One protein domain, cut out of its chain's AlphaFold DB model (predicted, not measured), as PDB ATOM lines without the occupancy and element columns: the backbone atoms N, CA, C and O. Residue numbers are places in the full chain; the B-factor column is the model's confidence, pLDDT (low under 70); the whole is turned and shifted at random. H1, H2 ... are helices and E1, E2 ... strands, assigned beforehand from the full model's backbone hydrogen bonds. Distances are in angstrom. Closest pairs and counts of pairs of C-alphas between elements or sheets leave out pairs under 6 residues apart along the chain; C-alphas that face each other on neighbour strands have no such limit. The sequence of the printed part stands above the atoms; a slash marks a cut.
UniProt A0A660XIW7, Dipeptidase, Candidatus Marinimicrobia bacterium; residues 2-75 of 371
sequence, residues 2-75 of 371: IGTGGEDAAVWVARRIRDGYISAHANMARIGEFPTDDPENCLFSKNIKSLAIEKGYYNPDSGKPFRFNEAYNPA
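AT A GLANCE: This is residues 2 to 75 of the 371 residues of the protein "Dipeptidase" of Candidatus Marinimicrobia bacterium (UniProt A0A660XIW7). There is little regular structure here: mostly loops, with a small two-stranded hairpin, E1 and E2, two short helices, H1 and H2, toward one end, and loop residues 19 to 26 sticking out at the other. The printed part has 74 residues, in the order E1, E2, H1, H2, with 16 in named elements of mixed class. It is compact, radius of gyration of the C-alphas 13.0 A, spanning 38 by 31 by 27 A.

HOW THE PARTS SIT: Look first at E1, residues 13 to 15, and E2, residues 42 to 44, an antiparallel hairpin at 169 degrees; N 14 and O 43 are 2.8 A apart, within hydrogen-bond range. H1, residues 50 to 54, and H2, residues 68 to 72, are close but not clearly touching; their closest C-alphas, Ala 52 and Ala 71, are 6.3 A apart. In H1 and H2 every O i to N i+4 pair is within hydrogen-bond range. E1 and H1 are apart.

IN THESE COORDINATES: Find C-alpha 13 at (11.704, -24.157, -19.193); E1 runs 6.9 A from there, E2 6.8 A, H1 6.1 A and H2 6.0 A, ending at C-alpha 72, (11.877, -15.251, -12.518).

THE WHOLE: The two farthest C-alphas, Gly 6 and Gly 20, are 38.5 A apart. The printed part has no cut; links E1 to E2 and H1 to H2 are long. Residues 6 to 8 have pLDDT under 70.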
ATOM      1  N   ILE A   2      17.641 -20.036 -14.797       85.12
ATOM      2  CA  ILE A   2      18.306 -19.314 -13.707       85.12
ATOM      3  C   ILE A   2      19.076 -20.324 -12.853       85.12
ATOM      4  O   ILE A   2      18.627 -21.462 -12.728       85.12
ATOM      5  N   GLY A   3      20.219 -19.926 -12.296       84.19
ATOM      6  CA  GLY A   3      20.942 -20.749 -11.325       84.19
ATOM      7  C   GLY A   3      20.260 -20.710  -9.956       84.19
ATOM      8  O   GLY A   3      19.741 -19.664  -9.570       84.19
ATOM      9  N   THR A   4      20.246 -21.829  -9.232       79.75
ATOM     10  CA  THR A   4      19.639 -21.934  -7.887       79.75
ATOM     11  C   THR A   4      20.650 -21.795  -6.749       79.75
ATOM     12  O   THR A   4      20.247 -21.553  -5.616       79.75
ATOM     13  N   GLY A   5      21.954 -21.903  -7.041       73.31
ATOM     14  CA  GLY A   5      23.030 -21.758  -6.053       73.31
ATOM     15  C   GLY A   5      23.301 -22.993  -5.175       73.31
ATOM     16  O   GLY A   5      23.993 -22.847  -4.173       73.31
ATOM     17  N   GLY A   6      22.790 -24.183  -5.533       68.31
ATOM     18  CA  GLY A   6      23.016 -25.466  -4.833       68.31
ATOM     19  C   GLY A   6      23.020 -26.684  -5.780       68.31
ATOM     20  O   GLY A   6      23.005 -26.495  -6.995       68.31
ATOM     21  N   GLU A   7      23.052 -27.922  -5.261       55.22
ATOM     22  CA  GLU A   7      22.878 -29.151  -6.074       55.22
ATOM     23  C   GLU A   7      21.453 -29.194  -6.683       55.22
ATOM     24  O   GLU A   7      20.520 -28.666  -6.084       55.22
ATOM     25  N   ASP A   8      21.278 -29.722  -7.905       56.88
ATOM     26  CA  ASP A   8      20.135 -29.416  -8.805       56.88
ATOM     27  C   ASP A   8      20.052 -27.921  -9.194       56.88
ATOM     28  O   ASP A   8      19.036 -27.223  -9.095       56.88
ATOM     29  N   ALA A   9      21.202 -27.458  -9.686       75.38
ATOM     30  CA  ALA A   9      21.684 -26.082  -9.764       75.38
ATOM     31  C   ALA A   9      20.934 -25.096 -10.677       75.38
ATOM     32  O   ALA A   9      21.405 -23.965 -10.843       75.38
ATOM     33  N   ALA A  10      19.804 -25.468 -11.293       89.88
ATOM     34  CA  ALA A  10      19.091 -24.573 -12.204       89.88
ATOM     35  C   ALA A  10      17.577 -24.818 -12.303       89.88
ATOM     36  O   ALA A  10      17.108 -25.953 -12.363       89.88
ATOM     37  N   VAL A  11      16.824 -23.725 -12.450       93.44
ATOM     38  CA  VAL A  11      15.424 -23.752 -12.891       93.44
ATOM     39  C   VAL A  11      15.334 -23.340 -14.357       93.44
ATOM     40  O   VAL A  11      15.896 -22.319 -14.772       93.44
ATOM     41  N   TRP A  12      14.610 -24.114 -15.164       95.75
ATOM     42  CA  TRP A  12      14.489 -23.867 -16.599       95.75
ATOM     43  C   TRP A  12      13.167 -24.360 -17.187       95.75
ATOM     44  O   TRP A  12      12.540 -25.281 -16.676       95.75
ATOM     45  N   VAL A  13      12.779 -23.732 -18.295       97.38
ATOM     46  CA  VAL A  13      11.704 -24.157 -19.193       97.38
ATOM     47  C   VAL A  13      12.186 -23.961 -20.627       97.38
ATOM     48  O   VAL A  13      12.855 -22.967 -20.930       97.38
ATOM     49  N   ALA A  14      11.866 -24.910 -21.496       97.50
ATOM     50  CA  ALA A  14      12.163 -24.896 -22.916       97.50
ATOM     51  C   ALA A  14      10.891 -25.220 -23.703       97.50
ATOM     52  O   ALA A  14      10.127 -26.112 -23.337       97.50
ATOM     53  N   ARG A  15      10.672 -24.487 -24.795       97.69
ATOM     54  CA  ARG A  15       9.549 -24.694 -25.712       97.69
ATOM     55  C   ARG A  15      10.095 -24.952 -27.108       97.69
ATOM     56  O   ARG A  15      10.927 -24.182 -27.586       97.69
ATOM     57  N   ARG A  16       9.599 -25.996 -27.769       97.56
ATOM     58  CA  ARG A  16       9.846 -26.221 -29.194       97.56
ATOM     59  C   ARG A  16       9.130 -25.131 -29.990       97.56
ATOM     60  O   ARG A  16       7.916 -24.966 -29.874       97.56
ATOM     61  N   ILE A  17       9.887 -24.367 -30.776       97.06
ATOM     62  CA  ILE A  17       9.309 -23.396 -31.712       97.06
ATOM     63  C   ILE A  17       8.630 -24.184 -32.830       97.06
ATOM     64  O   ILE A  17       9.197 -25.142 -33.352       97.06
ATOM     65  N   ARG A  18       7.403 -23.789 -33.168       94.69
ATOM     66  CA  ARG A  18       6.613 -24.435 -34.220       94.69
ATOM     67  C   ARG A  18       7.287 -24.264 -35.581       94.69
ATOM     68  O   ARG A  18       7.812 -23.193 -35.883       94.69
ATOM     69  N   ASP A  19       7.203 -25.285 -36.425       95.88
ATOM     70  CA  ASP A  19       7.719 -25.211 -37.790       95.88
ATOM     71  C   ASP A  19       7.089 -24.031 -38.548       95.88
ATOM     72  O   ASP A  19       5.878 -23.804 -38.504       95.88
ATOM     73  N   GLY A  20       7.927 -23.247 -39.229       96.88
ATOM     74  CA  GLY A  20       7.507 -22.041 -39.949       96.88
ATOM     75  C   GLY A  20       7.271 -20.803 -39.075       96.88
ATOM     76  O   GLY A  20       6.909 -19.762 -39.620       96.88
ATOM     77  N   TYR A  21       7.485 -20.885 -37.760       98.44
ATOM     78  CA  TYR A  21       7.449 -19.741 -36.851       98.44
ATOM     79  C   TYR A  21       8.863 -19.281 -36.484       98.44
ATOM     80  O   TYR A  21       9.826 -20.043 -36.549       98.44
ATOM     81  N   ILE A  22       8.975 -18.026 -36.052       98.25
ATOM     82  CA  ILE A  22      10.196 -17.454 -35.485       98.25
ATOM     83  C   ILE A  22       9.935 -16.943 -34.070       98.25
ATOM     84  O   ILE A  22       8.836 -16.484 -33.762       98.25
ATOM     85  N   SER A  23      10.959 -16.978 -33.223       97.81
ATOM     86  CA  SER A  23      10.968 -16.319 -31.917       97.81
ATOM     87  C   SER A  23      12.128 -15.332 -31.859       97.81
ATOM     88  O   SER A  23      13.199 -15.597 -32.402       97.81
ATOM     89  N   ALA A  24      11.924 -14.213 -31.170       96.94
ATOM     90  CA  ALA A  24      12.974 -13.261 -30.849       96.94
ATOM     91  C   ALA A  24      13.188 -13.237 -29.335       96.94
ATOM     92  O   ALA A  24      12.233 -13.143 -28.560       96.94
ATOM     93  N   HIS A  25      14.447 -13.307 -28.911       95.94
ATOM     94  CA  HIS A  25      14.835 -13.200 -27.511       95.94
ATOM     95  C   HIS A  25      15.882 -12.101 -27.356       95.94
ATOM     96  O   HIS A  25      16.998 -12.208 -27.856       95.94
ATOM     97  N   ALA A  26      15.505 -11.046 -26.642       96.06
ATOM     98  CA  ALA A  26      16.437 -10.068 -26.105       96.06
ATOM     99  C   ALA A  26      16.924 -10.522 -24.714       96.06
ATOM    100  O   ALA A  26      16.762 -11.676 -24.322       96.06
ATOM    101  N   ASN A  27      17.501  -9.617 -23.922       95.25
ATOM    102  CA  ASN A  27      18.019  -9.925 -22.582       95.25
ATOM    103  C   ASN A  27      16.904 -10.036 -21.512       95.25
ATOM    104  O   ASN A  27      17.057  -9.549 -20.394       95.25
ATOM    105  N   MET A  28      15.768 -10.651 -21.858       94.69
ATOM    106  CA  MET A  28      14.601 -10.833 -20.992       94.69
ATOM    107  C   MET A  28      13.918 -12.183 -21.255       94.69
ATOM    108  O   MET A  28      13.847 -12.647 -22.394       94.69
ATOM    109  N   ALA A  29      13.419 -12.834 -20.200       95.06
ATOM    110  CA  ALA A  29      12.684 -14.089 -20.337       95.06
ATOM    111  C   ALA A  29      11.290 -13.827 -20.924       95.06
ATOM    112  O   ALA A  29      10.587 -12.920 -20.485       95.06
ATOM    113  N   ARG A  30      10.882 -14.644 -21.901       95.94
ATOM    114  CA  ARG A  30       9.613 -14.454 -22.630       95.94
ATOM    115  C   ARG A  30       8.613 -15.599 -22.478       95.94
ATOM    116  O   ARG A  30       7.431 -15.387 -22.719       95.94
ATOM    117  N   ILE A  31       9.054 -16.791 -22.065       97.38
ATOM    118  CA  ILE A  31       8.142 -17.914 -21.802       97.38
ATOM    119  C   ILE A  31       7.296 -17.551 -20.576       97.38
ATOM    120  O   ILE A  31       7.843 -17.365 -19.492       97.38
ATOM    121  N   GLY A  32       5.986 -17.398 -20.776       95.94
ATOM    122  CA  GLY A  32       5.005 -17.145 -19.721       95.94
ATOM    123  C   GLY A  32       4.413 -18.450 -19.217       95.94
ATOM    124  O   GLY A  32       5.122 -19.247 -18.605       95.94
ATOM    125  N   GLU A  33       3.130 -18.664 -19.493       96.00
ATOM    126  CA  GLU A  33       2.460 -19.947 -19.264       96.00
ATOM    127  C   GLU A  33       2.996 -21.007 -20.232       96.00
ATOM    128  O   GLU A  33       3.334 -20.732 -21.392       96.00
ATOM    129  N   PHE A  34       3.090 -22.241 -19.752       96.50
ATOM    130  CA  PHE A  34       3.573 -23.366 -20.535       96.50
ATOM    131  C   PHE A  34       2.816 -24.645 -20.170       96.50
ATOM    132  O   PHE A  34       2.421 -24.799 -19.013       96.50
ATOM    133  N   PRO A  35       2.603 -25.551 -21.142       95.88
ATOM    134  CA  PRO A  35       1.928 -26.810 -20.879       95.88
ATOM    135  C   PRO A  35       2.807 -27.691 -19.991       95.88
ATOM    136  O   PRO A  35       4.033 -27.704 -20.134       95.88
ATOM    137  N   THR A  36       2.175 -28.417 -19.072       94.12
ATOM    138  CA  THR A  36       2.853 -29.381 -18.188       94.12
ATOM    139  C   THR A  36       2.628 -30.834 -18.604       94.12
ATOM    140  O   THR A  36       3.215 -31.735 -18.015       94.12
ATOM    141  N   ASP A  37       1.795 -31.044 -19.619       95.75
ATOM    142  CA  ASP A  37       1.298 -32.313 -20.150       95.75
ATOM    143  C   ASP A  37       1.649 -32.513 -21.642       95.75
ATOM    144  O   ASP A  37       1.062 -33.348 -22.319       95.75
ATOM    145  N   ASP A  38       2.647 -31.779 -22.146       96.81
ATOM    146  CA  ASP A  38       3.132 -31.841 -23.535       96.81
ATOM    147  C   ASP A  38       4.665 -32.029 -23.568       96.81
ATOM    148  O   ASP A  38       5.408 -31.087 -23.867       96.81
ATOM    149  N   PRO A  39       5.175 -33.224 -23.210       96.00
ATOM    150  CA  PRO A  39       6.614 -33.478 -23.106       96.00
ATOM    151  C   PRO A  39       7.342 -33.448 -24.458       96.00
ATOM    152  O   PRO A  39       8.566 -33.333 -24.488       96.00
ATOM    153  N   GLU A  40       6.623 -33.533 -25.580       96.44
ATOM    154  CA  GLU A  40       7.218 -33.447 -26.918       96.44
ATOM    155  C   GLU A  40       7.618 -32.011 -27.285       96.44
ATOM    156  O   GLU A  40       8.611 -31.799 -27.989       96.44
ATOM    157  N   ASN A  41       6.860 -31.014 -26.813       97.12
ATOM    158  CA  ASN A  41       7.071 -29.610 -27.176       97.12
ATOM    159  C   ASN A  41       7.429 -28.709 -25.990       97.12
ATOM    160  O   ASN A  41       7.772 -27.537 -26.200       97.12
ATOM    161  N   CYS A  42       7.356 -29.211 -24.759       97.94
ATOM    162  CA  CYS A  42       7.656 -28.461 -23.549       97.94
ATOM    163  C   CYS A  42       8.399 -29.323 -22.528       97.94
ATOM    164  O   CYS A  42       7.887 -30.324 -22.037       97.94
ATOM    165  N   LEU A  43       9.600 -28.881 -22.159       97.69
ATOM    166  CA  LEU A  43      10.393 -29.490 -21.097       97.69
ATOM    167  C   LEU A  43      10.703 -28.435 -20.038       97.69
ATOM    168  O   LEU A  43      10.952 -27.274 -20.365       97.69
ATOM    169  N   PHE A  44      10.691 -28.822 -18.767       96.69
ATOM    170  CA  PHE A  44      10.968 -27.917 -17.654       96.69
ATOM    171  C   PHE A  44      11.545 -28.664 -16.450       96.69
ATOM    172  O   PHE A  44      11.375 -29.876 -16.308       96.69
ATOM    173  N   SER A  45      12.239 -27.940 -15.573       94.88
ATOM    174  CA  SER A  45      12.801 -28.514 -14.352       94.88
ATOM    175  C   SER A  45      11.709 -28.846 -13.331       94.88
ATOM    176  O   SER A  45      10.747 -28.099 -13.150       94.88
ATOM    177  N   LYS A  46      11.869 -29.957 -12.604       92.81
ATOM    178  CA  LYS A  46      10.875 -30.429 -11.619       92.81
ATOM    179  C   LYS A  46      10.608 -29.412 -10.500       92.81
ATOM    180  O   LYS A  46       9.489 -29.314 -10.009       92.81
ATOM    181  N   ASN A  47      11.620 -28.630 -10.128       92.19
ATOM    182  CA  ASN A  47      11.577 -27.619  -9.069       92.19
ATOM    183  C   ASN A  47      11.069 -26.231  -9.525       92.19
ATOM    184  O   ASN A  47      11.104 -25.284  -8.740       92.19
ATOM    185  N   ILE A  48      10.593 -26.080 -10.771       94.56
ATOM    186  CA  ILE A  48      10.230 -24.774 -11.356       94.56
ATOM    187  C   ILE A  48       9.125 -24.021 -10.607       94.56
ATOM    188  O   ILE A  48       9.111 -22.798 -10.621       94.56
ATOM    189  N   LYS A  49       8.181 -24.720  -9.964       94.94
ATOM    190  CA  LYS A  49       7.131 -24.072  -9.158       94.94
ATOM    191  C   LYS A  49       7.515 -23.998  -7.687       94.94
ATOM    192  O   LYS A  49       7.318 -22.957  -7.072       94.94
ATOM    193  N   SER A  50       8.086 -25.070  -7.131       93.62
ATOM    194  CA  SER A  50       8.425 -25.133  -5.706       93.62
ATOM    195  C   SER A  50       9.411 -24.041  -5.304       93.62
ATOM    196  O   SER A  50       9.177 -23.371  -4.304       93.62
ATOM    197  N   LEU A  51      10.438 -23.773  -6.120       93.25
ATOM    198  CA  LEU A  51      11.378 -22.688  -5.837       93.25
ATOM    199  C   LEU A  51      10.703 -21.311  -5.892       93.25
ATOM    200  O   LEU A  51      10.981 -20.456  -5.058       93.25
ATOM    201  N   ALA A  52       9.825 -21.070  -6.872       94.62
ATOM    202  CA  ALA A  52       9.114 -19.796  -6.968       94.62
ATOM    203  C   ALA A  52       8.210 -19.557  -5.750       94.62
ATOM    204  O   ALA A  52       8.120 -18.428  -5.278       94.62
ATOM    205  N   ILE A  53       7.577 -20.611  -5.228       96.06
ATOM    206  CA  ILE A  53       6.757 -20.549  -4.012       96.06
ATOM    207  C   ILE A  53       7.640 -20.282  -2.789       96.06
ATOM    208  O   ILE A  53       7.372 -19.347  -2.044       96.06
ATOM    209  N   GLU A  54       8.727 -21.040  -2.617       93.69
ATOM    210  CA  GLU A  54       9.674 -20.881  -1.502       93.69
ATOM    211  C   GLU A  54      10.246 -19.456  -1.426       93.69
ATOM    212  O   GLU A  54      10.363 -18.886  -0.344       93.69
ATOM    213  N   LYS A  55      10.580 -18.856  -2.576       93.06
ATOM    214  CA  LYS A  55      11.107 -17.485  -2.650       93.06
ATOM    215  C   LYS A  55      10.029 -16.396  -2.619       93.06
ATOM    216  O   LYS A  55      10.374 -15.217  -2.639       93.06
ATOM    217  N   GLY A  56       8.746 -16.759  -2.599       95.25
ATOM    218  CA  GLY A  56       7.636 -15.803  -2.642       95.25
ATOM    219  C   GLY A  56       7.433 -15.122  -4.001       95.25
ATOM    220  O   GLY A  56       6.741 -14.113  -4.088       95.25
ATOM    221  N   TYR A  57       8.018 -15.657  -5.075       95.38
ATOM    222  CA  TYR A  57       7.863 -15.147  -6.443       95.38
ATOM    223  C   TYR A  57       6.534 -15.558  -7.088       95.38
ATOM    224  O   TYR A  57       6.103 -14.958  -8.070       95.38
ATOM    225  N   TYR A  58       5.886 -16.596  -6.556       96.88
ATOM    226  CA  TYR A  58       4.584 -17.065  -7.010       96.88
ATOM    227  C   TYR A  58       3.712 -17.478  -5.827       96.88
ATOM    228  O   TYR A  58       4.134 -18.277  -4.993       96.88
ATOM    229  N   ASN A  59       2.478 -16.970  -5.792       96.25
ATOM    230  CA  ASN A  59       1.465 -17.383  -4.828       96.25
ATOM    231  C   ASN A  59       0.487 -18.376  -5.494       96.25
ATOM    232  O   ASN A  59      -0.285 -17.950  -6.365       96.25
ATOM    233  N   PRO A  60       0.478 -19.663  -5.095       94.75
ATOM    234  CA  PRO A  60      -0.426 -20.661  -5.662       94.75
ATOM    235  C   PRO A  60      -1.906 -20.371  -5.368       94.75
ATOM    236  O   PRO A  60      -2.754 -20.746  -6.173       94.75
ATOM    237  N   ASP A  61      -2.208 -19.633  -4.296       96.50
ATOM    238  CA  ASP A  61      -3.574 -19.293  -3.877       96.50
ATOM    239  C   ASP A  61      -4.095 -18.003  -4.534       96.50
ATOM    240  O   ASP A  61      -5.227 -17.585  -4.304       96.50
ATOM    241  N   SER A  62      -3.290 -17.354  -5.383       94.06
ATOM    242  CA  SER A  62      -3.675 -16.107  -6.063       94.06
ATOM    243  C   SER A  62      -4.763 -16.278  -7.131       94.06
ATOM    244  O   SER A  62      -5.259 -15.281  -7.658       94.06
ATOM    245  N   GLY A  63      -5.084 -17.520  -7.511       92.94
ATOM    246  CA  GLY A  63      -5.982 -17.839  -8.624       92.94
ATOM    247  C   GLY A  63      -5.403 -17.537 -10.013       92.94
ATOM    248  O   GLY A  63      -6.096 -17.721 -11.011       92.94
ATOM    249  N   LYS A  64      -4.144 -17.082 -10.106       93.44
ATOM    250  CA  LYS A  64      -3.457 -16.805 -11.375       93.44
ATOM    251  C   LYS A  64      -2.604 -17.999 -11.814       93.44
ATOM    252  O   LYS A  64      -2.015 -18.664 -10.964       93.44
ATOM    253  N   PRO A  65      -2.478 -18.255 -13.126       94.88
ATOM    254  CA  PRO A  65      -1.597 -19.301 -13.626       94.88
ATOM    255  C   PRO A  65      -0.123 -18.973 -13.354       94.88
ATOM    256  O   PRO A  65       0.293 -17.814 -13.338       94.88
ATOM    257  N   PHE A  66       0.694 -20.014 -13.186       96.62
ATOM    258  CA  PHE A  66       2.143 -19.860 -13.067       96.62
ATOM    259  C   PHE A  66       2.760 -19.412 -14.398       96.62
ATOM    260  O   PHE A  66       2.634 -20.102 -15.413       96.62
ATOM    261  N   ARG A  67       3.490 -18.292 -14.379       96.81
ATOM    262  CA  ARG A  67       4.160 -17.705 -15.548       96.81
ATOM    263  C   ARG A  67       5.656 -17.584 -15.281       96.81
ATOM    264  O   ARG A  67       6.069 -16.868 -14.372       96.81
ATOM    265  N   PHE A  68       6.481 -18.275 -16.073       97.25
ATOM    266  CA  PHE A  68       7.926 -18.362 -15.812       97.25
ATOM    267  C   PHE A  68       8.625 -16.996 -15.879       97.25
ATOM    268  O   PHE A  68       9.450 -16.674 -15.025       97.25
ATOM    269  N   ASN A  69       8.299 -16.184 -16.884       95.50
ATOM    270  CA  ASN A  69       8.852 -14.842 -17.023       95.50
ATOM    271  C   ASN A  69       8.450 -13.911 -15.873       95.50
ATOM    272  O   ASN A  69       9.280 -13.130 -15.441       95.50
ATOM    273  N   GLU A  70       7.233 -14.002 -15.345       94.88
ATOM    274  CA  GLU A  70       6.793 -13.166 -14.222       94.88
ATOM    275  C   GLU A  70       7.425 -13.600 -12.899       94.88
ATOM    276  O   GLU A  70       7.864 -12.747 -12.137       94.88
ATOM    277  N   ALA A  71       7.557 -14.909 -12.667       96.12
ATOM    278  CA  ALA A  71       8.180 -15.426 -11.452       96.12
ATOM    279  C   ALA A  71       9.695 -15.152 -11.393       96.12
ATOM    280  O   ALA A  71      10.233 -14.877 -10.327       96.12
ATOM    281  N   TYR A  72      10.405 -15.238 -12.524       95.56
ATOM    282  CA  TYR A  72      11.877 -15.251 -12.518       95.56
ATOM    283  C   TYR A  72      12.554 -14.105 -13.277       95.56
ATOM    284  O   TYR A  72      13.776 -13.973 -13.214       95.56
ATOM    285  N   ASN A  73      11.809 -13.289 -14.023       95.00
ATOM    286  CA  ASN A  73      12.332 -12.103 -14.714       95.00
ATOM    287  C   ASN A  73      11.203 -11.083 -14.976       95.00
ATOM    288  O   ASN A  73      10.884 -10.813 -16.144       95.00
ATOM    289  N   PRO A  74      10.544 -10.583 -13.910       93.88
ATOM    290  CA  PRO A  74       9.386  -9.708 -14.040       93.88
ATOM    291  C   PRO A  74       9.717  -8.459 -14.860       93.88
ATOM    292  O   PRO A  74      10.843  -7.958 -14.864       93.88
ATOM    293  N   ALA A  75       8.718  -7.967 -15.590       93.62
ATOM    294  CA  ALA A  75       8.864  -6.792 -16.433       93.62
ATOM    295  C   ALA A  75       8.934  -5.501 -15.608       93.62
ATOM    296  O   ALA A  75       8.205  -5.343 -14.632       93.62
TER     297      ALA A  75